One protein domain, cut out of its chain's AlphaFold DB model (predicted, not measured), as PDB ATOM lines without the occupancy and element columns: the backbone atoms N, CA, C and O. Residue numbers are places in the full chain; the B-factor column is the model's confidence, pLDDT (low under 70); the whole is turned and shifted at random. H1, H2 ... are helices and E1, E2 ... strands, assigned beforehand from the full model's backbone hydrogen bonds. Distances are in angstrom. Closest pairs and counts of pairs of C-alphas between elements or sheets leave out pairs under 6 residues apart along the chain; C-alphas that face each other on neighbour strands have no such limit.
ATOM      1  N   ALA A  53     -18.016 -43.353 -24.592       49.75
ATOM      2  CA  ALA A  53     -18.186 -41.992 -24.106       49.75
ATOM      3  C   ALA A  53     -17.267 -41.806 -22.895       49.75
ATOM      4  O   ALA A  53     -17.410 -42.512 -21.898       49.75
ATOM      5  N   LEU A  54     -16.313 -40.880 -22.994       52.22
ATOM      6  CA  LEU A  54     -15.501 -40.445 -21.860       52.22
ATOM      7  C   LEU A  54     -16.154 -39.195 -21.286       52.22
ATOM      8  O   LEU A  54     -16.134 -38.137 -21.909       52.22
ATOM      9  N   VAL A  55     -16.779 -39.345 -20.124       51.44
ATOM     10  CA  VAL A  55     -17.442 -38.254 -19.409       51.44
ATOM     11  C   VAL A  55     -16.800 -38.166 -18.032       51.44
ATOM     12  O   VAL A  55     -17.066 -39.003 -17.169       51.44
ATOM     13  N   ASP A  56     -15.927 -37.180 -17.832       59.69
ATOM     14  CA  ASP A  56     -15.363 -36.903 -16.512       59.69
ATOM     15  C   ASP A  56     -16.344 -36.058 -15.693       59.69
ATOM     16  O   ASP A  56     -16.395 -34.837 -15.801       59.69
ATOM     17  N   ILE A  57     -17.146 -36.731 -14.873       52.53
ATOM     18  CA  ILE A  57     -18.038 -36.094 -13.892       52.53
ATOM     19  C   ILE A  57     -17.344 -35.828 -12.547       52.53
ATOM     20  O   ILE A  57     -17.941 -35.228 -11.658       52.53
ATOM     21  N   SER A  58     -16.108 -36.309 -12.380       57.62
ATOM     22  CA  SER A  58     -15.377 -36.288 -11.107       57.62
ATOM     23  C   SER A  58     -14.438 -35.090 -10.961       57.62
ATOM     24  O   SER A  58     -14.008 -34.787  -9.853       57.62
ATOM     25  N   GLY A  59     -14.109 -34.420 -12.070       51.47
ATOM     26  CA  GLY A  59     -13.104 -33.358 -12.101       51.47
ATOM     27  C   GLY A  59     -11.667 -33.882 -12.027       51.47
ATOM     28  O   GLY A  59     -10.739 -33.086 -11.931       51.47
ATOM     29  N   SER A  60     -11.456 -35.201 -12.102       57.25
ATOM     30  CA  SER A  60     -10.123 -35.823 -12.157       57.25
ATOM     31  C   SER A  60      -9.291 -35.385 -13.369       57.25
ATOM     32  O   SER A  60      -8.064 -35.444 -13.333       57.25
ATOM     33  N   MET A  61      -9.948 -34.910 -14.430       56.16
ATOM     34  CA  MET A  61      -9.324 -34.333 -15.614       56.16
ATOM     35  C   MET A  61      -9.300 -32.795 -15.596       56.16
ATOM     36  O   MET A  61      -8.822 -32.202 -16.556       56.16
ATOM     37  N   ALA A  62      -9.769 -32.132 -14.530       50.97
ATOM     38  CA  ALA A  62      -9.886 -30.668 -14.471       50.97
ATOM     39  C   ALA A  62      -8.532 -29.936 -14.551       50.97
ATOM     40  O   ALA A  62      -8.464 -28.838 -15.102       50.97
ATOM     41  N   ASP A  63      -7.456 -30.560 -14.064       55.25
ATOM     42  CA  ASP A  63      -6.091 -30.022 -14.161       55.25
ATOM     43  C   ASP A  63      -5.454 -30.258 -15.543       55.25
ATOM     44  O   ASP A  63      -4.473 -29.607 -15.916       55.25
ATOM     45  N   TYR A  64      -6.022 -31.164 -16.346       52.94
ATOM     46  CA  TYR A  64      -5.545 -31.471 -17.688       52.94
ATOM     47  C   TYR A  64      -6.350 -30.678 -18.712       52.94
ATOM     48  O   TYR A  64      -7.429 -31.076 -19.131       52.94
ATOM     49  N   SER A  65      -5.796 -29.562 -19.189       57.47
ATOM     50  CA  SER A  65      -6.493 -28.773 -20.217       57.47
ATOM     51  C   SER A  65      -6.698 -29.535 -21.539       57.47
ATOM     52  O   SER A  65      -7.623 -29.215 -22.285       57.47
ATOM     53  N   ARG A  66      -5.821 -30.510 -21.847       72.75
ATOM     54  CA  ARG A  66      -5.713 -31.220 -23.139       72.75
ATOM     55  C   ARG A  66      -5.117 -32.636 -22.965       72.75
ATOM     56  O   ARG A  66      -3.979 -32.866 -23.379       72.75
ATOM     57  N   PRO A  67      -5.805 -33.583 -22.297       80.56
ATOM     58  CA  PRO A  67      -5.260 -34.921 -22.081       80.56
ATOM     59  C   PRO A  67      -5.090 -35.678 -23.404       80.56
ATOM     60  O   PRO A  67      -5.927 -35.588 -24.303       80.56
ATOM     61  N   VAL A  68      -4.017 -36.463 -23.503       87.19
ATOM     62  CA  VAL A  68      -3.873 -37.464 -24.564       87.19
ATOM     63  C   VAL A  68      -4.723 -38.668 -24.184       87.19
ATOM     64  O   VAL A  68      -4.519 -39.265 -23.127       87.19
ATOM     65  N   LEU A  69      -5.642 -39.059 -25.060       91.50
ATOM     66  CA  LEU A  69      -6.380 -40.303 -24.893       91.50
ATOM     67  C   LEU A  69      -5.588 -41.447 -25.519       91.50
ATOM     68  O   LEU A  69      -5.245 -41.388 -26.696       91.50
ATOM     69  N   HIS A  70      -5.350 -42.511 -24.760       94.06
ATOM     70  CA  HIS A  70      -4.828 -43.770 -25.281       94.06
ATOM     71  C   HIS A  70      -5.920 -44.836 -25.203       94.06
ATOM     72  O   HIS A  70      -6.506 -45.072 -24.149       94.06
ATOM     73  N   LEU A  71      -6.193 -45.478 -26.333       92.62
ATOM     74  CA  LEU A  71      -7.033 -46.662 -26.414       92.62
ATOM     75  C   LEU A  71      -6.351 -47.739 -27.252       92.62
ATOM     76  O   LEU A  71      -5.451 -47.470 -28.049       92.62
ATOM     77  N   THR A  72      -6.828 -48.964 -27.101       93.38
ATOM     78  CA  THR A  72      -6.354 -50.102 -27.875       93.38
ATOM     79  C   THR A  72      -7.512 -50.681 -28.674       93.38
ATOM     80  O   THR A  72      -8.623 -50.831 -28.161       93.38
ATOM     81  N   ILE A  73      -7.272 -50.980 -29.949       93.06
ATOM     82  CA  ILE A  73      -8.260 -51.600 -30.831       93.06
ATOM     83  C   ILE A  73      -7.734 -52.948 -31.319       93.06
ATOM     84  O   ILE A  73      -6.583 -53.061 -31.725       93.06
ATOM     85  N   GLN A  74      -8.592 -53.968 -31.338       93.25
ATOM     86  CA  GLN A  74      -8.283 -55.261 -31.949       93.25
ATOM     87  C   GLN A  74      -8.938 -55.331 -33.337       93.25
ATOM     88  O   GLN A  74     -10.169 -55.442 -33.439       93.25
ATOM     89  N   PRO A  75      -8.161 -55.268 -34.434       89.94
ATOM     90  CA  PRO A  75      -8.707 -55.431 -35.771       89.94
ATOM     91  C   PRO A  75      -9.317 -56.822 -35.964       89.94
ATOM     92  O   PRO A  75      -8.929 -57.798 -35.326       89.94
ATOM     93  N   ARG A  76     -10.274 -56.932 -36.894       88.88
ATOM     94  CA  ARG A  76     -10.875 -58.233 -37.251       88.88
ATOM     95  C   ARG A  76      -9.906 -59.170 -37.974       88.88
ATOM     96  O   ARG A  76     -10.150 -60.373 -37.997       88.88
ATOM     97  N   SER A  77      -8.891 -58.613 -38.627       88.12
ATOM     98  CA  SER A  77      -7.813 -59.385 -39.243       88.12
ATOM     99  C   SER A  77      -6.888 -59.943 -38.158       88.12
ATOM    100  O   SER A  77      -6.761 -59.311 -37.110       88.12
ATOM    101  N   PRO A  78      -6.237 -61.095 -38.387       85.56
ATOM    102  CA  PRO A  78      -5.273 -61.634 -37.435       85.56
ATOM    103  C   PRO A  78      -4.088 -60.675 -37.266       85.56
ATOM    104  O   PRO A  78      -3.597 -60.113 -38.243       85.56
ATOM    105  N   GLY A  79      -3.618 -60.499 -36.036       85.88
ATOM    106  CA  GLY A  79      -2.488 -59.626 -35.737       85.88
ATOM    107  C   GLY A  79      -2.559 -59.035 -34.331       85.88
ATOM    108  O   GLY A  79      -3.551 -59.259 -33.627       85.88
ATOM    109  N   PRO A  80      -1.511 -58.293 -33.937       91.44
ATOM    110  CA  PRO A  80      -1.471 -57.607 -32.656       91.44
ATOM    111  C   PRO A  80      -2.575 -56.553 -32.549       91.44
ATOM    112  O   PRO A  80      -3.121 -56.067 -33.548       91.44
ATOM    113  N   GLU A  81      -2.889 -56.201 -31.309       94.56
ATOM    114  CA  GLU A  81      -3.686 -55.024 -31.007       94.56
ATOM    115  C   GLU A  81      -2.995 -53.754 -31.530       94.56
ATOM    116  O   GLU A  81      -1.770 -53.654 -31.549       94.56
ATOM    117  N   VAL A  82      -3.787 -52.775 -31.964       96.12
ATOM    118  CA  VAL A  82      -3.297 -51.477 -32.439       96.12
ATOM    119  C   VAL A  82      -3.516 -50.448 -31.341       96.12
ATOM    120  O   VAL A  82      -4.640 -50.266 -30.866       96.12
ATOM    121  N   HIS A  83      -2.454 -49.747 -30.964       97.31
ATOM    122  CA  HIS A  83      -2.518 -48.651 -30.007       97.31
ATOM    123  C   HIS A  83      -2.881 -47.356 -30.732       97.31
ATOM    124  O   HIS A  83      -2.239 -46.984 -31.712       97.31
ATOM    125  N   VAL A  84      -3.908 -46.664 -30.251       97.06
ATOM    126  CA  VAL A  84      -4.376 -45.401 -30.820       97.06
ATOM    127  C   VAL A  84      -4.244 -44.310 -29.770       97.06
ATOM    128  O   VAL A  84      -4.825 -44.406 -28.689       97.06
ATOM    129  N   TYR A  85      -3.489 -43.272 -30.106       96.50
ATOM    130  CA  TYR A  85      -3.348 -42.059 -29.312       96.50
ATOM    131  C   TYR A  85      -4.142 -40.939 -29.977       96.50
ATOM    132  O   TYR A  85      -4.011 -40.725 -31.179       96.50
ATOM    133  N   VAL A  86      -4.960 -40.226 -29.211       94.69
ATOM    134  CA  VAL A  86      -5.707 -39.058 -29.682       94.69
ATOM    135  C   VAL A  86      -5.203 -37.826 -28.947       94.69
ATOM    136  O   VAL A  86      -5.158 -37.821 -27.715       94.69
ATOM    137  N   CYS A  87      -4.816 -36.794 -29.690       92.44
ATOM    138  CA  CYS A  87      -4.306 -35.550 -29.129       92.44
ATOM    139  C   CYS A  87      -5.005 -34.317 -29.712       92.44
ATOM    140  O   CYS A  87      -5.546 -34.333 -30.815       92.44
ATOM    141  N   HIS A  88      -4.986 -33.234 -28.937       93.19
ATOM    142  CA  HIS A  88      -5.376 -31.907 -29.396       93.19
ATOM    143  C   HIS A  88      -4.514 -30.867 -28.672       93.19
ATOM    144  O   HIS A  88      -4.831 -30.450 -27.558       93.19
ATOM    145  N   PHE A  89      -3.415 -30.450 -29.295       92.50
ATOM    146  CA  PHE A  89      -2.423 -29.564 -28.679       92.50
ATOM    147  C   PHE A  89      -2.847 -28.096 -28.658       92.50
ATOM    148  O   PHE A  89      -3.847 -27.689 -29.241       92.50
ATOM    149  N   LYS A  90      -2.080 -27.266 -27.956       91.56
ATOM    150  CA  LYS A  90      -2.294 -25.829 -27.846       91.56
ATOM    151  C   LYS A  90      -2.285 -25.146 -29.220       91.56
ATOM    152  O   LYS A  90      -1.293 -25.182 -29.948       91.56
ATOM    153  N   MET A 141       6.728 -48.007 -28.726       95.69
ATOM    154  CA  MET A 141       7.172 -48.458 -30.053       95.69
ATOM    155  C   MET A 141       8.585 -49.036 -30.069       95.69
ATOM    156  O   MET A 141       8.891 -49.867 -30.917       95.69
ATOM    157  N   LYS A 142       9.460 -48.586 -29.165       96.00
ATOM    158  CA  LYS A 142      10.885 -48.906 -29.245       96.00
ATOM    159  C   LYS A 142      11.146 -50.406 -29.101       96.00
ATOM    160  O   LYS A 142      10.627 -51.046 -28.185       96.00
ATOM    161  N   GLU A 143      11.995 -50.926 -29.987       94.06
ATOM    162  CA  GLU A 143      12.486 -52.309 -30.002       94.06
ATOM    163  C   GLU A 143      11.364 -53.358 -30.038       94.06
ATOM    164  O   GLU A 143      11.511 -54.480 -29.552       94.06
ATOM    165  N   ASN A 144      10.225 -53.002 -30.634       92.00
ATOM    166  CA  ASN A 144       9.102 -53.903 -30.820       92.00
ATOM    167  C   ASN A 144       8.333 -53.589 -32.115       92.00
ATOM    168  O   ASN A 144       8.629 -52.627 -32.817       92.00
ATOM    169  N   ASP A 145       7.358 -54.438 -32.443       93.44
ATOM    170  CA  ASP A 145       6.558 -54.337 -33.675       93.44
ATOM    171  C   ASP A 145       5.105 -53.936 -33.356       93.44
ATOM    172  O   ASP A 145       4.156 -54.384 -34.010       93.44
ATOM    173  N   THR A 146       4.901 -53.157 -32.286       94.19
ATOM    174  CA  THR A 146       3.567 -52.721 -31.854       94.19
ATOM    175  C   THR A 146       3.012 -51.707 -32.853       94.19
ATOM    176  O   THR A 146       3.571 -50.617 -32.984       94.19
ATOM    177  N   PRO A 147       1.872 -51.982 -33.515       97.31
ATOM    178  CA  PRO A 147       1.271 -51.014 -34.417       97.31
ATOM    179  C   PRO A 147       0.693 -49.834 -33.633       97.31
ATOM    180  O   PRO A 147      -0.145 -50.015 -32.742       97.31
ATOM    181  N   VAL A 148       1.086 -48.620 -34.014       98.06
ATOM    182  CA  VAL A 148       0.647 -47.375 -33.378       98.06
ATOM    183  C   VAL A 148       0.031 -46.429 -34.404       98.06
ATOM    184  O   VAL A 148       0.535 -46.268 -35.517       98.06
ATOM    185  N   ILE A 149      -1.061 -45.779 -34.006       98.19
ATOM    186  CA  ILE A 149      -1.706 -44.683 -34.729       98.19
ATOM    187  C   ILE A 149      -1.814 -43.480 -33.788       98.19
ATOM    188  O   ILE A 149      -2.226 -43.624 -32.638       98.19
ATOM    189  N   VAL A 150      -1.494 -42.287 -34.282       97.25
ATOM    190  CA  VAL A 150      -1.779 -41.010 -33.617       97.25
ATOM    191  C   VAL A 150      -2.799 -40.248 -34.449       97.25
ATOM    192  O   VAL A 150      -2.634 -40.110 -35.661       97.25
ATOM    193  N   LEU A 151      -3.855 -39.768 -33.801       95.44
ATOM    194  CA  LEU A 151      -4.952 -39.028 -34.408       95.44
ATOM    195  C   LEU A 151      -5.115 -37.675 -33.723       95.44
ATOM    196  O   LEU A 151      -5.068 -37.588 -32.498       95.44
ATOM    197  N   GLY A 152      -5.426 -36.651 -34.507       91.25
ATOM    198  CA  GLY A 152      -5.990 -35.408 -33.993       91.25
ATOM    199  C   GLY A 152      -5.214 -34.164 -34.391       91.25
ATOM    200  O   GLY A 152      -4.408 -34.177 -35.323       91.25
ATOM    201  N   ASP A 153      -5.517 -33.082 -33.687       92.19
ATOM    202  CA  ASP A 153      -5.090 -31.734 -34.033       92.19
ATOM    203  C   ASP A 153      -3.824 -31.353 -33.256       92.19
ATOM    204  O   ASP A 153      -3.860 -30.972 -32.080       92.19
ATOM    205  N   ILE A 154      -2.671 -31.428 -33.917       92.56
ATOM    206  CA  ILE A 154      -1.401 -31.003 -33.308       92.56
ATOM    207  C   ILE A 154      -1.249 -29.475 -33.318       92.56
ATOM    208  O   ILE A 154      -0.272 -28.954 -32.781       92.56
ATOM    209  N   ASN A 155      -2.204 -28.761 -33.923       91.56
ATOM    210  CA  ASN A 155      -2.240 -27.317 -34.104       91.56
ATOM    211  C   ASN A 155      -1.024 -26.758 -34.848       91.56
ATOM    212  O   ASN A 155      -0.566 -25.634 -34.607       91.56
ATOM    213  N   ASP A 156      -0.482 -27.554 -35.767       91.56
ATOM    214  CA  ASP A 156       0.668 -27.187 -36.575       91.56
ATOM    215  C   ASP A 156       0.717 -27.957 -37.898       91.56
ATOM    216  O   ASP A 156       0.074 -28.995 -38.049       91.56
ATOM    217  N   GLY A 157       1.485 -27.443 -38.859       87.44
ATOM    218  CA  GLY A 157       1.595 -28.042 -40.193       87.44
ATOM    219  C   GLY A 157       2.485 -29.290 -40.231       87.44
ATOM    220  O   GLY A 157       3.309 -29.510 -39.340       87.44
ATOM    221  N   GLN A 158       2.388 -30.073 -41.312       83.50
ATOM    222  CA  GLN A 158       3.138 -31.331 -41.486       83.50
ATOM    223  C   GLN A 158       4.672 -31.177 -41.472       83.50
ATOM    224  O   GLN A 158       5.382 -32.110 -41.114       83.50
ATOM    225  N   HIS A 159       5.191 -29.993 -41.817       85.94
ATOM    226  CA  HIS A 159       6.629 -29.679 -41.809       85.94
ATOM    227  C   HIS A 159       7.072 -28.861 -40.582       85.94
ATOM    228  O   HIS A 159       8.163 -28.293 -40.562       85.94
ATOM    229  N   SER A 160       6.217 -28.748 -39.564       91.75
ATOM    230  CA  SER A 160       6.500 -27.966 -38.360       91.75
ATOM    231  C   SER A 160       7.448 -28.675 -37.393       91.75
ATOM    232  O   SER A 160       7.518 -29.902 -37.344       91.75
ATOM    233  N   ASN A 161       8.110 -27.908 -36.520       92.75
ATOM    234  CA  ASN A 161       8.897 -28.472 -35.415       92.75
ATOM    235  C   ASN A 161       8.051 -29.347 -34.480       92.75
ATOM    236  O   ASN A 161       8.537 -30.358 -33.982       92.75
ATOM    237  N   THR A 162       6.778 -28.999 -34.289       94.00
ATOM    238  CA  THR A 162       5.820 -29.802 -33.521       94.00
ATOM    239  C   THR A 162       5.641 -31.193 -34.138       94.00
ATOM    240  O   THR A 162       5.763 -32.200 -33.439       94.00
ATOM    241  N   ALA A 163       5.417 -31.264 -35.454       93.31
ATOM    242  CA  ALA A 163       5.313 -32.529 -36.179       93.31
ATOM    243  C   ALA A 163       6.641 -33.307 -36.169       93.31
ATOM    244  O   ALA A 163       6.643 -34.529 -36.024       93.31
ATOM    245  N   ASN A 164       7.778 -32.611 -36.257       94.62
ATOM    246  CA  ASN A 164       9.108 -33.226 -36.229       94.62
ATOM    247  C   ASN A 164       9.376 -33.964 -34.911       94.62
ATOM    248  O   ASN A 164       9.886 -35.083 -34.936       94.62
ATOM    249  N   ILE A 165       8.979 -33.371 -33.776       95.81
ATOM    250  CA  ILE A 165       9.084 -34.003 -32.451       95.81
ATOM    251  C   ILE A 165       8.320 -35.331 -32.425       95.81
ATOM    252  O   ILE A 165       8.831 -36.322 -31.912       95.81
ATOM    253  N   LEU A 166       7.107 -35.370 -32.987       95.00
ATOM    254  CA  LEU A 166       6.291 -36.585 -32.997       95.00
ATOM    255  C   LEU A 166       6.805 -37.637 -33.977       95.00
ATOM    256  O   LEU A 166       6.769 -38.822 -33.659       95.00
ATOM    257  N   THR A 167       7.251 -37.227 -35.163       95.44
ATOM    258  CA  THR A 167       7.494 -38.145 -36.285       95.44
ATOM    259  C   THR A 167       8.903 -38.709 -36.347       95.44
ATOM    260  O   THR A 167       9.069 -39.768 -36.945       95.44
ATOM    261  N   GLU A 168       9.898 -38.042 -35.750       92.12
ATOM    262  CA  GLU A 168      11.329 -38.265 -36.030       92.12
ATOM    263  C   GLU A 168      11.746 -37.953 -37.476       92.12
ATOM    264  O   GLU A 168      12.850 -38.304 -37.883       92.12
ATOM    265  N   GLN A 169      10.890 -37.268 -38.247       90.50
ATOM    266  CA  GLN A 169      11.142 -36.931 -39.653       90.50
ATOM    267  C   GLN A 169      11.621 -38.145 -40.470       90.50
ATOM    268  O   GLN A 169      12.750 -38.156 -40.980       90.50
ATOM    269  N   PRO A 170      10.800 -39.201 -40.601       92.56
ATOM    270  CA  PRO A 170      11.246 -40.401 -41.278       92.56
ATOM    271  C   PRO A 170      11.571 -40.115 -42.736       92.56
ATOM    272  O   PRO A 170      10.944 -39.291 -43.405       92.56
ATOM    273  N   ARG A 171      12.505 -40.898 -43.272       90.38
ATOM    274  CA  ARG A 171      12.690 -40.976 -44.718       90.38
ATOM    275  C   ARG A 171      11.526 -41.746 -45.339       90.38
ATOM    276  O   ARG A 171      11.289 -42.905 -44.993       90.38
ATOM    277  N   TYR A 172      10.865 -41.119 -46.304       90.69
ATOM    278  CA  TYR A 172       9.912 -41.777 -47.187       90.69
ATOM    279  C   TYR A 172      10.680 -42.399 -48.359       90.69
ATOM    280  O   TYR A 172      11.473 -41.749 -49.038       90.69
ATOM    281  N   LEU A 173      10.506 -43.701 -48.532       90.69
ATOM    282  CA  LEU A 173      11.203 -44.561 -49.475       90.69
ATOM    283  C   LEU A 173      10.298 -44.779 -50.682       90.69
ATOM    284  O   LEU A 173       9.089 -44.932 -50.539       90.69
ATOM    285  N   VAL A 174      10.905 -44.850 -51.862       84.12
ATOM    286  CA  VAL A 174      10.207 -45.020 -53.140       84.12
ATOM    287  C   VAL A 174      10.751 -46.212 -53.920       84.12
ATOM    288  O   VAL A 174      11.834 -46.734 -53.630       84.12
ATOM    289  N   GLY A 175       9.988 -46.646 -54.923       83.31
ATOM    290  CA  GLY A 175      10.337 -47.791 -55.759       83.31
ATOM    291  C   GLY A 175      10.426 -49.085 -54.948       83.31
ATOM    292  O   GLY A 175       9.582 -49.364 -54.095       83.31
ATOM    293  N   GLU A 176      11.467 -49.874 -55.204       83.19
ATOM    294  CA  GLU A 176      11.676 -51.177 -54.557       83.19
ATOM    295  C   GLU A 176      12.339 -51.085 -53.172       83.19
ATOM    296  O   GLU A 176      12.424 -52.087 -52.462       83.19
ATOM    297  N   SER A 177      12.773 -49.892 -52.752       87.75
ATOM    298  CA  SER A 177      13.461 -49.692 -51.472       87.75
ATOM    299  C   SER A 177      12.572 -50.086 -50.290       87.75
ATOM    300  O   SER A 177      11.416 -49.661 -50.206       87.75
ATOM    301  N   LYS A 178      13.118 -50.868 -49.349       90.50
ATOM    302  CA  LYS A 178      12.417 -51.310 -48.134       90.50
ATOM    303  C   LYS A 178      13.153 -50.904 -46.863       90.50
ATOM    304  O   LYS A 178      14.362 -51.088 -46.755       90.50
ATOM    305  N   GLY A 179      12.404 -50.426 -45.878       90.62
ATOM    306  CA  GLY A 179      12.914 -49.947 -44.597       90.62
ATOM    307  C   GLY A 179      11.816 -49.262 -43.790       90.62
ATOM    308  O   GLY A 179      10.717 -49.051 -44.291       90.62
ATOM    309  N   GLY A 180      12.107 -48.931 -42.543       89.12
ATOM    310  CA  GLY A 180      11.181 -48.289 -41.621       89.12
ATOM    311  C   GLY A 180      11.963 -47.755 -40.431       89.12
ATOM    312  O   GLY A 180      13.017 -48.304 -40.103       89.12
ATOM    313  N   GLY A 181      11.500 -46.658 -39.843       92.94
ATOM    314  CA  GLY A 181      12.040 -46.182 -38.577       92.94
ATOM    315  C   GLY A 181      11.344 -46.886 -37.420       92.94
ATOM    316  O   GLY A 181      10.118 -46.945 -37.402       92.94
ATOM    317  N   ASP A 182      12.125 -47.403 -36.473       93.62
ATOM    318  CA  ASP A 182      11.615 -48.179 -35.335       93.62
ATOM    319  C   ASP A 182      10.581 -47.393 -34.516       93.62
ATOM    320  O   ASP A 182       9.487 -47.867 -34.231       93.62
ATOM    321  N   THR A 183      10.898 -46.128 -34.247       95.00
ATOM    322  CA  THR A 183      10.060 -45.191 -33.495       95.00
ATOM    323  C   THR A 183       9.544 -44.037 -34.350       95.00
ATOM    324  O   THR A 183       9.088 -43.015 -33.828       95.00
ATOM    325  N   SER A 184       9.631 -44.159 -35.675       95.56
ATOM    326  CA  SER A 184       9.195 -43.092 -36.570       95.56
ATOM    327  C   SER A 184       7.714 -43.209 -36.904       95.56
ATOM    328  O   SER A 184       7.161 -44.307 -37.007       95.56
ATOM    329  N   LEU A 185       7.076 -42.058 -37.115       97.12
ATOM    330  CA  LEU A 185       5.682 -41.984 -37.538       97.12
ATOM    331  C   LEU A 185       5.560 -41.323 -38.910       97.12
ATOM    332  O   LEU A 185       6.129 -40.263 -39.157       97.12
ATOM    333  N   TYR A 186       4.769 -41.941 -39.779       95.56
ATOM    334  CA  TYR A 186       4.506 -41.521 -41.150       95.56
ATOM    335  C   TYR A 186       3.142 -40.833 -41.226       95.56
ATOM    336  O   TYR A 186       2.167 -41.336 -40.671       95.56
ATOM    337  N   THR A 187       3.047 -39.697 -41.910       93.81
ATOM    338  CA  THR A 187       1.781 -38.970 -42.067       93.81
ATOM    339  C   THR A 187       0.962 -39.608 -43.194       93.81
ATOM    340  O   THR A 187       1.479 -39.913 -44.270       93.81
ATOM    341  N   ALA A 188      -0.342 -39.794 -42.986       90.56
ATOM    342  CA  ALA A 188      -1.230 -40.286 -44.041       90.56
ATOM    343  C   ALA A 188      -1.305 -39.325 -45.245       90.56
ATOM    344  O   ALA A 188      -1.524 -39.772 -46.366       90.56
ATOM    345  N   GLN A 189      -1.100 -38.024 -45.009       87.38
ATOM    346  CA  GLN A 189      -1.019 -36.988 -46.045       87.38
ATOM    347  C   GLN A 189       0.164 -37.237 -46.978       87.38
ATOM    348  O   GLN A 189      -0.038 -37.416 -48.173       87.38
ATOM    349  N   THR A 190       1.373 -37.385 -46.437       87.75
ATOM    350  CA  THR A 190       2.552 -37.670 -47.258       87.75
ATOM    351  C   THR A 190       2.429 -39.029 -47.951       87.75
ATOM    352  O   THR A 190       2.756 -39.146 -49.128       87.75
ATOM    353  N   LEU A 191       1.875 -40.061 -47.299       88.31
ATOM    354  CA  LEU A 191       1.611 -41.347 -47.973       88.31
ATOM    355  C   LEU A 191       0.656 -41.215 -49.171       88.31
ATOM    356  O   LEU A 191       0.822 -41.929 -50.162       88.31
ATOM    357  N   GLN A 192      -0.326 -40.315 -49.094       86.50
ATOM    358  CA  GLN A 192      -1.214 -40.000 -50.210       86.50
ATOM    359  C   GLN A 192      -0.480 -39.221 -51.317       86.50
ATOM    360  O   GLN A 192      -0.620 -39.584 -52.483       86.50
ATOM    361  N   GLU A 193       0.350 -38.229 -50.975       84.00
ATOM    362  CA  GLU A 193       1.166 -37.452 -51.932       84.00
ATOM    363  C   GLU A 193       2.095 -38.341 -52.782       84.00
ATOM    364  O   GLU A 193       2.295 -38.092 -53.966       84.00
ATOM    365  N   TYR A 194       2.637 -39.425 -52.217       78.06
ATOM    366  CA  TYR A 194       3.460 -40.377 -52.981       78.06
ATOM    367  C   TYR A 194       2.661 -41.244 -53.968       78.06
ATOM    368  O   TYR A 194       3.259 -41.907 -54.820       78.06
ATOM    369  N   ARG A 195       1.331 -41.282 -53.848       76.00
ATOM    370  CA  ARG A 195       0.448 -42.074 -54.716       76.00
ATOM    371  C   ARG A 195      -0.279 -41.245 -55.763       76.00
ATOM    372  O   ARG A 195      -0.618 -41.808 -56.802       76.00
ATOM    373  N   ASP A 196      -0.512 -39.960 -55.509       67.62
ATOM    374  CA  ASP A 196      -1.233 -39.081 -56.425       67.62
ATOM    375  C   ASP A 196      -0.512 -37.743 -56.635       67.62
ATOM    376  O   ASP A 196       0.036 -37.148 -55.715       67.62
ATOM    377  N   THR A 197      -0.518 -37.265 -57.877       56.94
ATOM    378  CA  THR A 197       0.212 -36.059 -58.313       56.94
ATOM    379  C   THR A 197      -0.600 -34.775 -58.180       56.94
ATOM    380  O   THR A 197      -0.071 -33.682 -58.383       56.94
ATOM    381  N   ARG A 198      -1.896 -34.887 -57.884       48.47
ATOM    382  CA  ARG A 198      -2.824 -33.761 -57.823       48.47
ATOM    383  C   ARG A 198      -3.678 -33.887 -56.587       48.47
ATOM    384  O   ARG A 198      -4.646 -34.619 -56.646       48.47
ATOM    385  N   ASP A 199      -3.371 -33.136 -55.539       55.25
ATOM    386  CA  ASP A 199      -4.375 -32.772 -54.541       55.25
ATOM    387  C   ASP A 199      -3.876 -31.619 -53.658       55.25
ATOM    388  O   ASP A 199      -2.699 -31.536 -53.305       55.25
ATOM    389  N   VAL A 200      -4.790 -30.704 -53.325       56.25
ATOM    390  CA  VAL A 200      -4.577 -29.601 -52.376       56.25
ATOM    391  C   VAL A 200      -5.262 -29.982 -51.064       56.25
ATOM    392  O   VAL A 200      -6.489 -29.982 -50.988       56.25
ATOM    393  N   TYR A 201      -4.482 -30.293 -50.026       68.81
ATOM    394  CA  TYR A 201      -4.996 -30.766 -48.735       68.81
ATOM    395  C   TYR A 201      -5.024 -29.648 -47.691       68.81
ATOM    396  O   TYR A 201      -3.992 -29.070 -47.355       68.81
ATOM    397  N   TYR A 202      -6.201 -29.369 -47.139       69.38
ATOM    398  CA  TYR A 202      -6.352 -28.481 -45.988       69.38
ATOM    399  C   TYR A 202      -7.519 -28.931 -45.120       69.38
ATOM    400  O   TYR A 202      -8.555 -29.367 -45.626       69.38
ATOM    401  N   THR A 203      -7.335 -28.831 -43.808       71.94
ATOM    402  CA  THR A 203      -8.361 -29.149 -42.810       71.94
ATOM    403  C   THR A 203      -8.840 -27.907 -42.083       71.94
ATOM    404  O   THR A 203      -9.838 -27.982 -41.387       71.94
ATOM    405  N   HIS A 204      -8.183 -26.765 -42.277       74.75
ATOM    406  CA  HIS A 204      -8.519 -25.514 -41.623       74.75
ATOM    407  C   HIS A 204      -8.224 -24.330 -42.554       74.75
ATOM    408  O   HIS A 204      -7.255 -24.355 -43.323       74.75
ATOM    409  N   VAL A 205      -9.060 -23.291 -42.492       73.50
ATOM    410  CA  VAL A 205      -8.880 -22.032 -43.231       73.50
ATOM    411  C   VAL A 205      -8.827 -20.883 -42.234       73.50
ATOM    412  O   VAL A 205      -9.762 -20.670 -41.469       73.50
ATOM    413  N   HIS A 206      -7.736 -20.121 -42.250       72.50
ATOM    414  CA  HIS A 206      -7.569 -18.948 -41.397       72.50
ATOM    415  C   HIS A 206      -6.983 -17.793 -42.191       72.50
ATOM    416  O   HIS A 206      -5.898 -17.931 -42.744       72.50
ATOM    417  N   GLN A 207      -7.677 -16.650 -42.215       71.25
ATOM    418  CA  GLN A 207      -7.227 -15.451 -42.941       71.25
ATOM    419  C   GLN A 207      -6.833 -15.767 -44.398       71.25
ATOM    420  O   GLN A 207      -5.745 -15.412 -44.841       71.25
ATOM    421  N   ASP A 208      -7.690 -16.510 -45.106       70.56
ATOM    422  CA  ASP A 208      -7.491 -16.979 -46.489       70.56
ATOM    423  C   ASP A 208      -6.322 -17.960 -46.709       70.56
ATOM    424  O   ASP A 208      -6.104 -18.440 -47.824       70.56
ATOM    425  N   ILE A 209      -5.605 -18.337 -45.646       70.88
ATOM    426  CA  ILE A 209      -4.555 -19.355 -45.675       70.88
ATOM    427  C   ILE A 209      -5.172 -20.718 -45.359       70.88
ATOM    428  O   ILE A 209      -5.872 -20.898 -44.361       70.88
ATOM    429  N   ARG A 210      -4.886 -21.695 -46.220       76.06
ATOM    430  CA  ARG A 210      -5.336 -23.084 -46.104       76.06
ATOM    431  C   ARG A 210      -4.227 -23.919 -45.475       76.06
ATOM    432  O   ARG A 210      -3.154 -24.048 -46.058       76.06
ATOM    433  N   GLU A 211      -4.481 -24.479 -44.296       74.44
ATOM    434  CA  GLU A 211      -3.517 -25.300 -43.560       74.44
ATOM    435  C   GLU A 211      -4.100 -26.679 -43.227       74.44
ATOM    436  O   GLU A 211      -5.314 -26.873 -43.131       74.44
ATOM    437  N   SER A 212      -3.211 -27.650 -43.030       82.12
ATOM    438  CA  SER A 212      -3.550 -28.971 -42.511       82.12
ATOM    439  C   SER A 212      -3.026 -29.096 -41.083       82.12
ATOM    440  O   SER A 212      -1.812 -29.164 -40.867       82.12
ATOM    441  N   LEU A 213      -3.945 -29.045 -40.120       82.94
ATOM    442  CA  LEU A 213      -3.644 -29.101 -38.684       82.94
ATOM    443  C   LEU A 213      -3.993 -30.461 -38.072       82.94
ATOM    444  O   LEU A 213      -3.417 -30.851 -37.056       82.94
ATOM    445  N   ASP A 214      -4.901 -31.189 -38.721       86.19
ATOM    446  CA  ASP A 214      -5.345 -32.513 -38.315       86.19
ATOM    447  C   ASP A 214      -4.487 -33.575 -38.994       86.19
ATOM    448  O   ASP A 214      -4.370 -33.633 -40.224       86.19
ATOM    449  N   HIS A 215      -3.904 -34.452 -38.182       91.88
ATOM    450  CA  HIS A 215      -2.964 -35.459 -38.653       91.88
ATOM    451  C   HIS A 215      -3.438 -36.864 -38.307       91.88
ATOM    452  O   HIS A 215      -3.974 -37.132 -37.230       91.88
ATOM    453  N   ILE A 216      -3.179 -37.785 -39.235       95.38
ATOM    454  CA  ILE A 216      -3.159 -39.224 -38.974       95.38
ATOM    455  C   ILE A 216      -1.707 -39.649 -39.146       95.38
ATOM    456  O   ILE A 216      -1.199 -39.661 -40.270       95.38
ATOM    457  N   LEU A 217      -1.043 -39.961 -38.039       96.94
ATOM    458  CA  LEU A 217       0.324 -40.470 -38.026       96.94
ATOM    459  C   LEU A 217       0.295 -41.970 -37.747       96.94
ATOM    460  O   LEU A 217      -0.471 -42.421 -36.897       96.94
ATOM    461  N   VAL A 218       1.121 -42.746 -38.437       97.62
ATOM    462  CA  VAL A 218       1.134 -44.207 -38.307       97.62
ATOM    463  C   VAL A 218       2.548 -44.760 -38.202       97.62
ATOM    464  O   VAL A 218       3.472 -44.228 -38.813       97.62
ATOM    465  N   SER A 219       2.728 -45.824 -37.423       97.88
ATOM    466  CA  SER A 219       4.014 -46.509 -37.258       97.88
ATOM    467  C   SER A 219       4.439 -47.287 -38.510       97.88
ATOM    468  O   SER A 219       3.695 -47.405 -39.492       97.88
ATOM    469  N   GLN A 220       5.645 -47.862 -38.485       96.44
ATOM    470  CA  GLN A 220       6.187 -48.640 -39.604       96.44
ATOM    471  C   GLN A 220       5.317 -49.852 -39.995       96.44
ATOM    472  O   GLN A 220       5.374 -50.308 -41.135       96.44
ATOM    473  N   GLU A 221       4.467 -50.361 -39.104       97.00
ATOM    474  CA  GLU A 221       3.532 -51.462 -39.370       97.00
ATOM    475  C   GLU A 221       2.424 -51.064 -40.363       97.00
ATOM    476  O   GLU A 221       1.790 -51.933 -40.966       97.00
ATOM    477  N   PHE A 222       2.205 -49.765 -40.569       96.94
ATOM    478  CA  PHE A 222       1.270 -49.199 -41.547       96.94
ATOM    479  C   PHE A 222       1.971 -48.588 -42.766       96.94
ATOM    480  O   PHE A 222       1.317 -48.085 -43.681       96.94
ATOM    481  N   TYR A 223       3.303 -48.603 -42.776       95.75
ATOM    482  CA  TYR A 223       4.101 -47.963 -43.806       95.75
ATOM    483  C   TYR A 223       4.367 -48.911 -44.980       95.75
ATOM    484  O   TYR A 223       4.939 -49.991 -44.819       95.75
ATOM    485  N   ASP A 224       3.990 -48.494 -46.191       92.44
ATOM    486  CA  ASP A 224       3.996 -49.337 -47.394       92.44
ATOM    487  C   ASP A 224       5.357 -49.966 -47.731       92.44
ATOM    488  O   ASP A 224       5.415 -51.113 -48.199       92.44
ATOM    489  N   ASN A 225       6.448 -49.241 -47.486       93.38
ATOM    490  CA  ASN A 225       7.810 -49.691 -47.765       93.38
ATOM    491  C   ASN A 225       8.480 -50.376 -46.564       93.38
ATOM    492  O   ASN A 225       9.612 -50.843 -46.692       93.38
ATOM    493  N   SER A 226       7.788 -50.520 -45.434       94.88
ATOM    494  CA  SER A 226       8.314 -51.241 -44.276       94.88
ATOM    495  C   SER A 226       8.427 -52.743 -44.523       94.88
ATOM    496  O   SER A 226       7.546 -53.375 -45.110       94.88
ATOM    497  N   LYS A 227       9.513 -53.333 -44.010       93.81
ATOM    498  CA  LYS A 227       9.679 -54.794 -43.928       93.81
ATOM    499  C   LYS A 227       8.761 -55.417 -42.869       93.81
ATOM    500  O   LYS A 227       8.417 -56.584 -42.988       93.81
ATOM    501  N   LYS A 228       8.342 -54.625 -41.877       94.88
ATOM    502  CA  LYS A 228       7.448 -55.009 -40.773       94.88
ATOM    503  C   LYS A 228       5.982 -54.645 -41.039       94.88
ATOM    504  O   LYS A 228       5.140 -54.716 -40.150       94.88
ATOM    505  N   ARG A 229       5.649 -54.225 -42.265       95.69
ATOM    506  CA  ARG A 229       4.294 -53.793 -42.617       95.69
ATOM    507  C   ARG A 229       3.282 -54.909 -42.366       95.69
ATOM    508  O   ARG A 229       3.426 -56.008 -42.894       95.69
ATOM    509  N   LEU A 230       2.204 -54.582 -41.668       96.25
ATOM    510  CA  LEU A 230       1.004 -55.405 -41.505       96.25
ATOM    511  C   LEU A 230      -0.169 -54.841 -42.314       96.25
ATOM    512  O   LEU A 230      -0.990 -55.584 -42.863       96.25
ATOM    513  N   TRP A 231      -0.224 -53.516 -42.421       96.50
ATOM    514  CA  TRP A 231      -1.308 -52.772 -43.035       96.50
ATOM    515  C   TRP A 231      -0.767 -51.935 -44.188       96.50
ATOM    516  O   TRP A 231       0.164 -51.160 -44.024       96.50
ATOM    517  N   MET A 232      -1.339 -52.115 -45.372       94.81
ATOM    518  CA  MET A 232      -1.032 -51.304 -46.544       94.81
ATOM    519  C   MET A 232      -1.976 -50.108 -46.580       94.81
ATOM    520  O   MET A 232      -3.184 -50.274 -46.374       94.81
ATOM    521  N   PHE A 233      -1.446 -48.926 -46.866       94.31
ATOM    522  CA  PHE A 233      -2.263 -47.739 -47.080       94.31
ATOM    523  C   PHE A 233      -3.196 -47.959 -48.286       94.31
ATOM    524  O   PHE A 233      -2.810 -48.562 -49.289       94.31
ATOM    525  N   ASP A 234      -4.456 -47.543 -48.191       91.38
ATOM    526  CA  ASP A 234      -5.494 -47.754 -49.221       91.38
ATOM    527  C   ASP A 234      -6.146 -46.436 -49.669       91.38
ATOM    528  O   ASP A 234      -6.975 -46.434 -50.573       91.38
ATOM    529  N   GLY A 235      -5.761 -45.314 -49.055       89.06
ATOM    530  CA  GLY A 235      -6.157 -43.972 -49.471       89.06
ATOM    531  C   GLY A 235      -6.591 -43.069 -48.321       89.06
ATOM    532  O   GLY A 235      -6.958 -43.531 -47.232       89.06
ATOM    533  N   LEU A 236      -6.581 -41.770 -48.598       89.06
ATOM    534  CA  LEU A 236      -7.035 -40.690 -47.732       89.06
ATOM    535  C   LEU A 236      -8.252 -39.999 -48.359       89.06
ATOM    536  O   LEU A 236      -8.297 -39.777 -49.563       89.06
ATOM    537  N   VAL A 237      -9.243 -39.658 -47.539       87.88
ATOM    538  CA  VAL A 237     -10.367 -38.793 -47.924       87.88
ATOM    539  C   VAL A 237     -10.437 -37.637 -46.940       87.88
ATOM    540  O   VAL A 237     -10.376 -37.865 -45.729       87.88
ATOM    541  N   ILE A 238     -10.579 -36.418 -47.457       85.44
ATOM    542  CA  ILE A 238     -10.792 -35.206 -46.668       85.44
ATOM    543  C   ILE A 238     -12.149 -34.629 -47.057       85.44
ATOM    544  O   ILE A 238     -12.371 -34.293 -48.213       85.44
ATOM    545  N   ASN A 239     -13.043 -34.516 -46.081       85.44
ATOM    546  CA  ASN A 239     -14.325 -33.844 -46.244       85.44
ATOM    547  C   ASN A 239     -14.201 -32.442 -45.642       85.44
ATOM    548  O   ASN A 239     -14.285 -32.284 -44.421       85.44
ATOM    549  N   ASN A 240     -13.955 -31.446 -46.490       83.50
ATOM    550  CA  ASN A 240     -13.738 -30.053 -46.093       83.50
ATOM    551  C   ASN A 240     -14.608 -29.050 -46.871       83.50
ATOM    552  O   ASN A 240     -14.435 -27.848 -46.697       83.50
ATOM    553  N   ASP A 241     -15.558 -29.521 -47.688       82.00
ATOM    554  CA  ASP A 241     -16.448 -28.657 -48.473       82.00
ATOM    555  C   ASP A 241     -17.148 -27.614 -47.602       82.00
ATOM    556  O   ASP A 241     -17.286 -26.457 -48.002       82.00
ATOM    557  N   HIS A 242     -17.524 -28.008 -46.378       79.38
ATOM    558  CA  HIS A 242     -18.222 -27.137 -45.446       79.38
ATOM    559  C   HIS A 242     -17.402 -25.940 -44.982       79.38
ATOM    560  O   HIS A 242     -18.016 -24.957 -44.588       79.38
ATOM    561  N   LEU A 243     -16.067 -25.986 -45.075       78.31
ATOM    562  CA  LEU A 243     -15.173 -24.880 -44.715       78.31
ATOM    563  C   LEU A 243     -15.282 -23.682 -45.668       78.31
ATOM    564  O   LEU A 243     -14.788 -22.607 -45.354       78.31
ATOM    565  N   ASN A 244     -15.915 -23.853 -46.833       77.31
ATOM    566  CA  ASN A 244     -16.103 -22.774 -47.806       77.31
ATOM    567  C   ASN A 244     -17.421 -22.003 -47.604       77.31
ATOM    568  O   ASN A 244     -17.714 -21.092 -48.375       77.31
ATOM    569  N   PHE A 245     -18.231 -22.364 -46.604       74.62
ATOM    570  CA  PHE A 245     -19.439 -21.622 -46.237       74.62
ATOM    571  C   PHE A 245     -19.129 -20.642 -45.099       74.62
ATOM    572  O   PHE A 245     -18.502 -21.029 -44.125       74.62
ATOM    573  N   GLU A 246     -19.592 -19.392 -45.178       58.62
ATOM    574  CA  GLU A 246     -19.208 -18.352 -44.202       58.62
ATOM    575  C   GLU A 246     -19.816 -18.538 -42.795       58.62
ATOM    576  O   GLU A 246     -19.254 -18.052 -41.814       58.62
ATOM    577  N   ASP A 247     -20.948 -19.240 -42.662       67.81
ATOM    578  CA  ASP A 247     -21.729 -19.269 -41.415       67.81
ATOM    579  C   ASP A 247     -21.686 -20.620 -40.678       67.81
ATOM    580  O   ASP A 247     -22.700 -21.291 -40.460       67.81
ATOM    581  N   HIS A 248     -20.489 -21.037 -40.256       67.94
ATOM    582  CA  HIS A 248     -20.324 -22.255 -39.449       67.94
ATOM    583  C   HIS A 248     -21.060 -22.183 -38.105       67.94
ATOM    584  O   HIS A 248     -21.528 -23.197 -37.586       67.94
ATOM    585  N   LYS A 249     -21.176 -20.975 -37.536       62.38
ATOM    586  CA  LYS A 249     -21.751 -20.753 -36.208       62.38
ATOM    587  C   LYS A 249     -23.268 -20.938 -36.204       62.38
ATOM    588  O   LYS A 249     -23.781 -21.518 -35.250       62.38
ATOM    589  N   ALA A 250     -23.978 -20.486 -37.240       64.62
ATOM    590  CA  ALA A 250     -25.415 -20.727 -37.358       64.62
ATOM    591  C   ALA A 250     -25.736 -22.164 -37.784       64.62
ATOM    592  O   ALA A 250     -26.743 -22.720 -37.347       64.62
ATOM    593  N   LEU A 251     -24.881 -22.781 -38.606       66.12
ATOM    594  CA  LEU A 251     -25.079 -24.152 -39.088       66.12
ATOM    595  C   LEU A 251     -24.639 -25.224 -38.077       66.12
ATOM    596  O   LEU A 251     -25.002 -26.389 -38.224       66.12
ATOM    597  N   GLY A 252     -23.852 -24.848 -37.063       64.62
ATOM    598  CA  GLY A 252     -23.275 -25.778 -36.090       64.62
ATOM    599  C   GLY A 252     -22.230 -26.722 -36.692       64.62
ATOM    600  O   GLY A 252     -21.932 -27.764 -36.109       64.62
ATOM    601  N   THR A 253     -21.691 -26.394 -37.870       70.56
ATOM    602  CA  THR A 253     -20.633 -27.174 -38.521       70.56
ATOM    603  C   THR A 253     -19.289 -26.881 -37.864       70.56
ATOM    604  O   THR A 253     -19.027 -25.740 -37.490       70.56
ATOM    605  N   GLY A 254     -18.422 -27.890 -37.749       73.69
ATOM    606  CA  GLY A 254     -17.053 -27.687 -37.266       73.69
ATOM    607  C   GLY A 254     -16.246 -26.785 -38.203       73.69
ATOM    608  O   GLY A 254     -16.435 -26.819 -39.415       73.69
ATOM    609  N   ASP A 255     -15.322 -26.019 -37.638       74.50
ATOM    610  CA  ASP A 255     -14.331 -25.188 -38.335       74.50
ATOM    611  C   ASP A 255     -13.125 -25.995 -38.856       74.50
ATOM    612  O   ASP A 255     -12.206 -25.439 -39.457       74.50
ATOM    613  N   HIS A 256     -13.158 -27.318 -38.669       82.38
ATOM    614  CA  HIS A 256     -12.185 -28.267 -39.193       82.38
ATOM    615  C   HIS A 256     -12.816 -29.263 -40.179       82.38
ATOM    616  O   HIS A 256     -13.978 -29.666 -40.055       82.38
ATOM    617  N   GLY A 257     -12.023 -29.677 -41.165       83.44
ATOM    618  CA  GLY A 257     -12.326 -30.754 -42.100       83.44
ATOM    619  C   GLY A 257     -12.250 -32.128 -41.434       83.44
ATOM    620  O   GLY A 257     -11.457 -32.352 -40.523       83.44
ATOM    621  N   VAL A 258     -13.039 -33.089 -41.915       86.69
ATOM    622  CA  VAL A 258     -12.973 -34.474 -41.422       86.69
ATOM    623  C   VAL A 258     -12.016 -35.280 -42.289       86.69
ATOM    624  O   VAL A 258     -12.245 -35.440 -43.488       86.69
ATOM    625  N   ILE A 259     -10.973 -35.839 -41.676       87.38
ATOM    626  CA  ILE A 259      -9.987 -36.686 -42.356       87.38
ATOM    627  C   ILE A 259     -10.247 -38.177 -42.112       87.38
ATOM    628  O   ILE A 259     -10.555 -38.610 -41.001       87.38
ATOM    629  N   ARG A 260     -10.097 -38.992 -43.161       91.69
ATOM    630  CA  ARG A 260     -10.251 -40.451 -43.107       91.69
ATOM    631  C   ARG A 260      -9.135 -41.145 -43.875       91.69
ATOM    632  O   ARG A 260      -9.153 -41.159 -45.102       91.69
ATOM    633  N   ALA A 261      -8.239 -41.824 -43.167       92.75
ATOM    634  CA  ALA A 261      -7.304 -42.765 -43.775       92.75
ATOM    635  C   ALA A 261      -7.891 -44.184 -43.792       92.75
ATOM    636  O   ALA A 261      -8.547 -44.620 -42.843       92.75
ATOM    637  N   THR A 262      -7.649 -44.915 -44.876       94.31
ATOM    638  CA  THR A 262      -8.053 -46.314 -45.030       94.31
ATOM    639  C   THR A 262      -6.811 -47.180 -45.141       94.31
ATOM    640  O   THR A 262      -5.901 -46.870 -45.903       94.31
ATOM    641  N   PHE A 263      -6.789 -48.286 -44.401       94.69
ATOM    642  CA  PHE A 263      -5.714 -49.269 -44.453       94.69
ATOM    643  C   PHE A 263      -6.283 -50.668 -44.668       94.69
ATOM    644  O   PHE A 263      -7.319 -51.039 -44.106       94.69
ATOM    645  N   ARG A 264      -5.582 -51.464 -45.472       94.38
ATOM    646  CA  ARG A 264      -5.936 -52.842 -45.804       94.38
ATOM    647  C   ARG A 264      -4.933 -53.794 -45.176       94.38
ATOM    648  O   ARG A 264      -3.731 -53.600 -45.310       94.38
ATOM    649  N   TYR A 265      -5.419 -54.855 -44.535       95.44
ATOM    650  CA  TYR A 265      -4.539 -55.906 -44.029       95.44
ATOM    651  C   TYR A 265      -3.818 -56.579 -45.201       95.44
ATOM    652  O   TYR A 265      -4.458 -57.217 -46.039       95.44
ATOM    653  N   SER A 266      -2.507 -56.380 -45.285       94.88
ATOM    654  CA  SER A 266      -1.658 -56.897 -46.356       94.88
ATOM    655  C   SER A 266      -0.207 -56.962 -45.865       94.88
ATOM    656  O   SER A 266       0.619 -56.127 -46.273       94.88
TER     657      SER A 266
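Overview. This is residues 53 to 90 and 141 to 266 of the 271 residues of an uncharacterized protein of Rhizobiales bacterium 32-66-8 (UniProt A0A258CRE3). A twisted sheet of four strands, E1, E2, E3 and E6, makes a wall, and the two-stranded ribbon of E7 and E8 lies beyond its edge strand E6, with the short helix H2 bridging E6 and E7. The small hairpin E4 and E5 and the short helices H3 and H4 gather at one end, H1 only grazes the sheet, and residues 55 to 64 stick out. The printed part has 164 residues, under half of them in named elements, in the order E1 E2 E3 H1 H2 E4 E5 E6 E7 H3 H4 E8; its class is mixed, helices and strands. The large sheet is mixed, in the order E1 E2 E3 E6, and the two small ones are antiparallel. The whole is compact, with a radius of gyration of the C-alphas of 17.1 A and spans of 50 by 45 by 32 A.

Along the chain. The large sheet holds E1, residues 69 to 73, from C-alpha 69 at (-6.380, -40.303, -24.893); E2, residues 82 to 88, 19.9 A long; E3, residues 148 to 153, 16.7 A; and E6, residues 214 to 218, 13.4 A. E7, residues 231 to 239, and E8, residues 258 to 265, are each 23.2 A long, and E8 ends at C-alpha 265 at (-4.539, -55.906, -44.029). E7 bends by 51 degrees at residue 234. E4 is residues 204 to 206 and E5 residues 209 to 211. The helices are H1, residues 161 to 167, 9.8 A; H2, residues 188 to 193; H3, residues 241 to 244; and H4, residues 248 to 251.

Arrangement. The hairpin E1 and E2 is antiparallel at 155 degrees, with N 71 and O 84 at 2.9 A. E2 and E3 are parallel at 18 degrees, with N 151 and O 85 at 2.8 A. E3 and E6 are antiparallel at 173 degrees, with N 150 and O 217 at 2.8 A. The closest C-alphas of E6 and E8 are those of Ile 216 and Ala 261, 7.3 A apart. E7 and E8 are antiparallel at 162 degrees, with N 237 and O 260 at 2.9 A. The closest C-alphas of H2 and E7 are those of Gln 192 and Leu 236, 6.4 A apart. The hairpin E4 and E5 has N 206 and O 209 at 2.9 A, and E5 runs on into E6 at 27 degrees. H3 and H4 meet only through their link. In H1 and H2 every O i to N i+4 pair is within hydrogen-bond range; H3 and H4 are too short for such a pair.

Size, cuts and confidence. The C-alphas of Ser 58 and Glu 176, 53.3 A apart, are the two farthest apart. Residues 91 to 140 are not printed, and C-alphas 90 and 141 are 24.6 A apart across the cut. The links H1 to H2 and E6 to E7 are long. The mean pLDDT of the printed part is 84.2; residues 53 to 65, 196 to 202 and 246 to 252 are under 70.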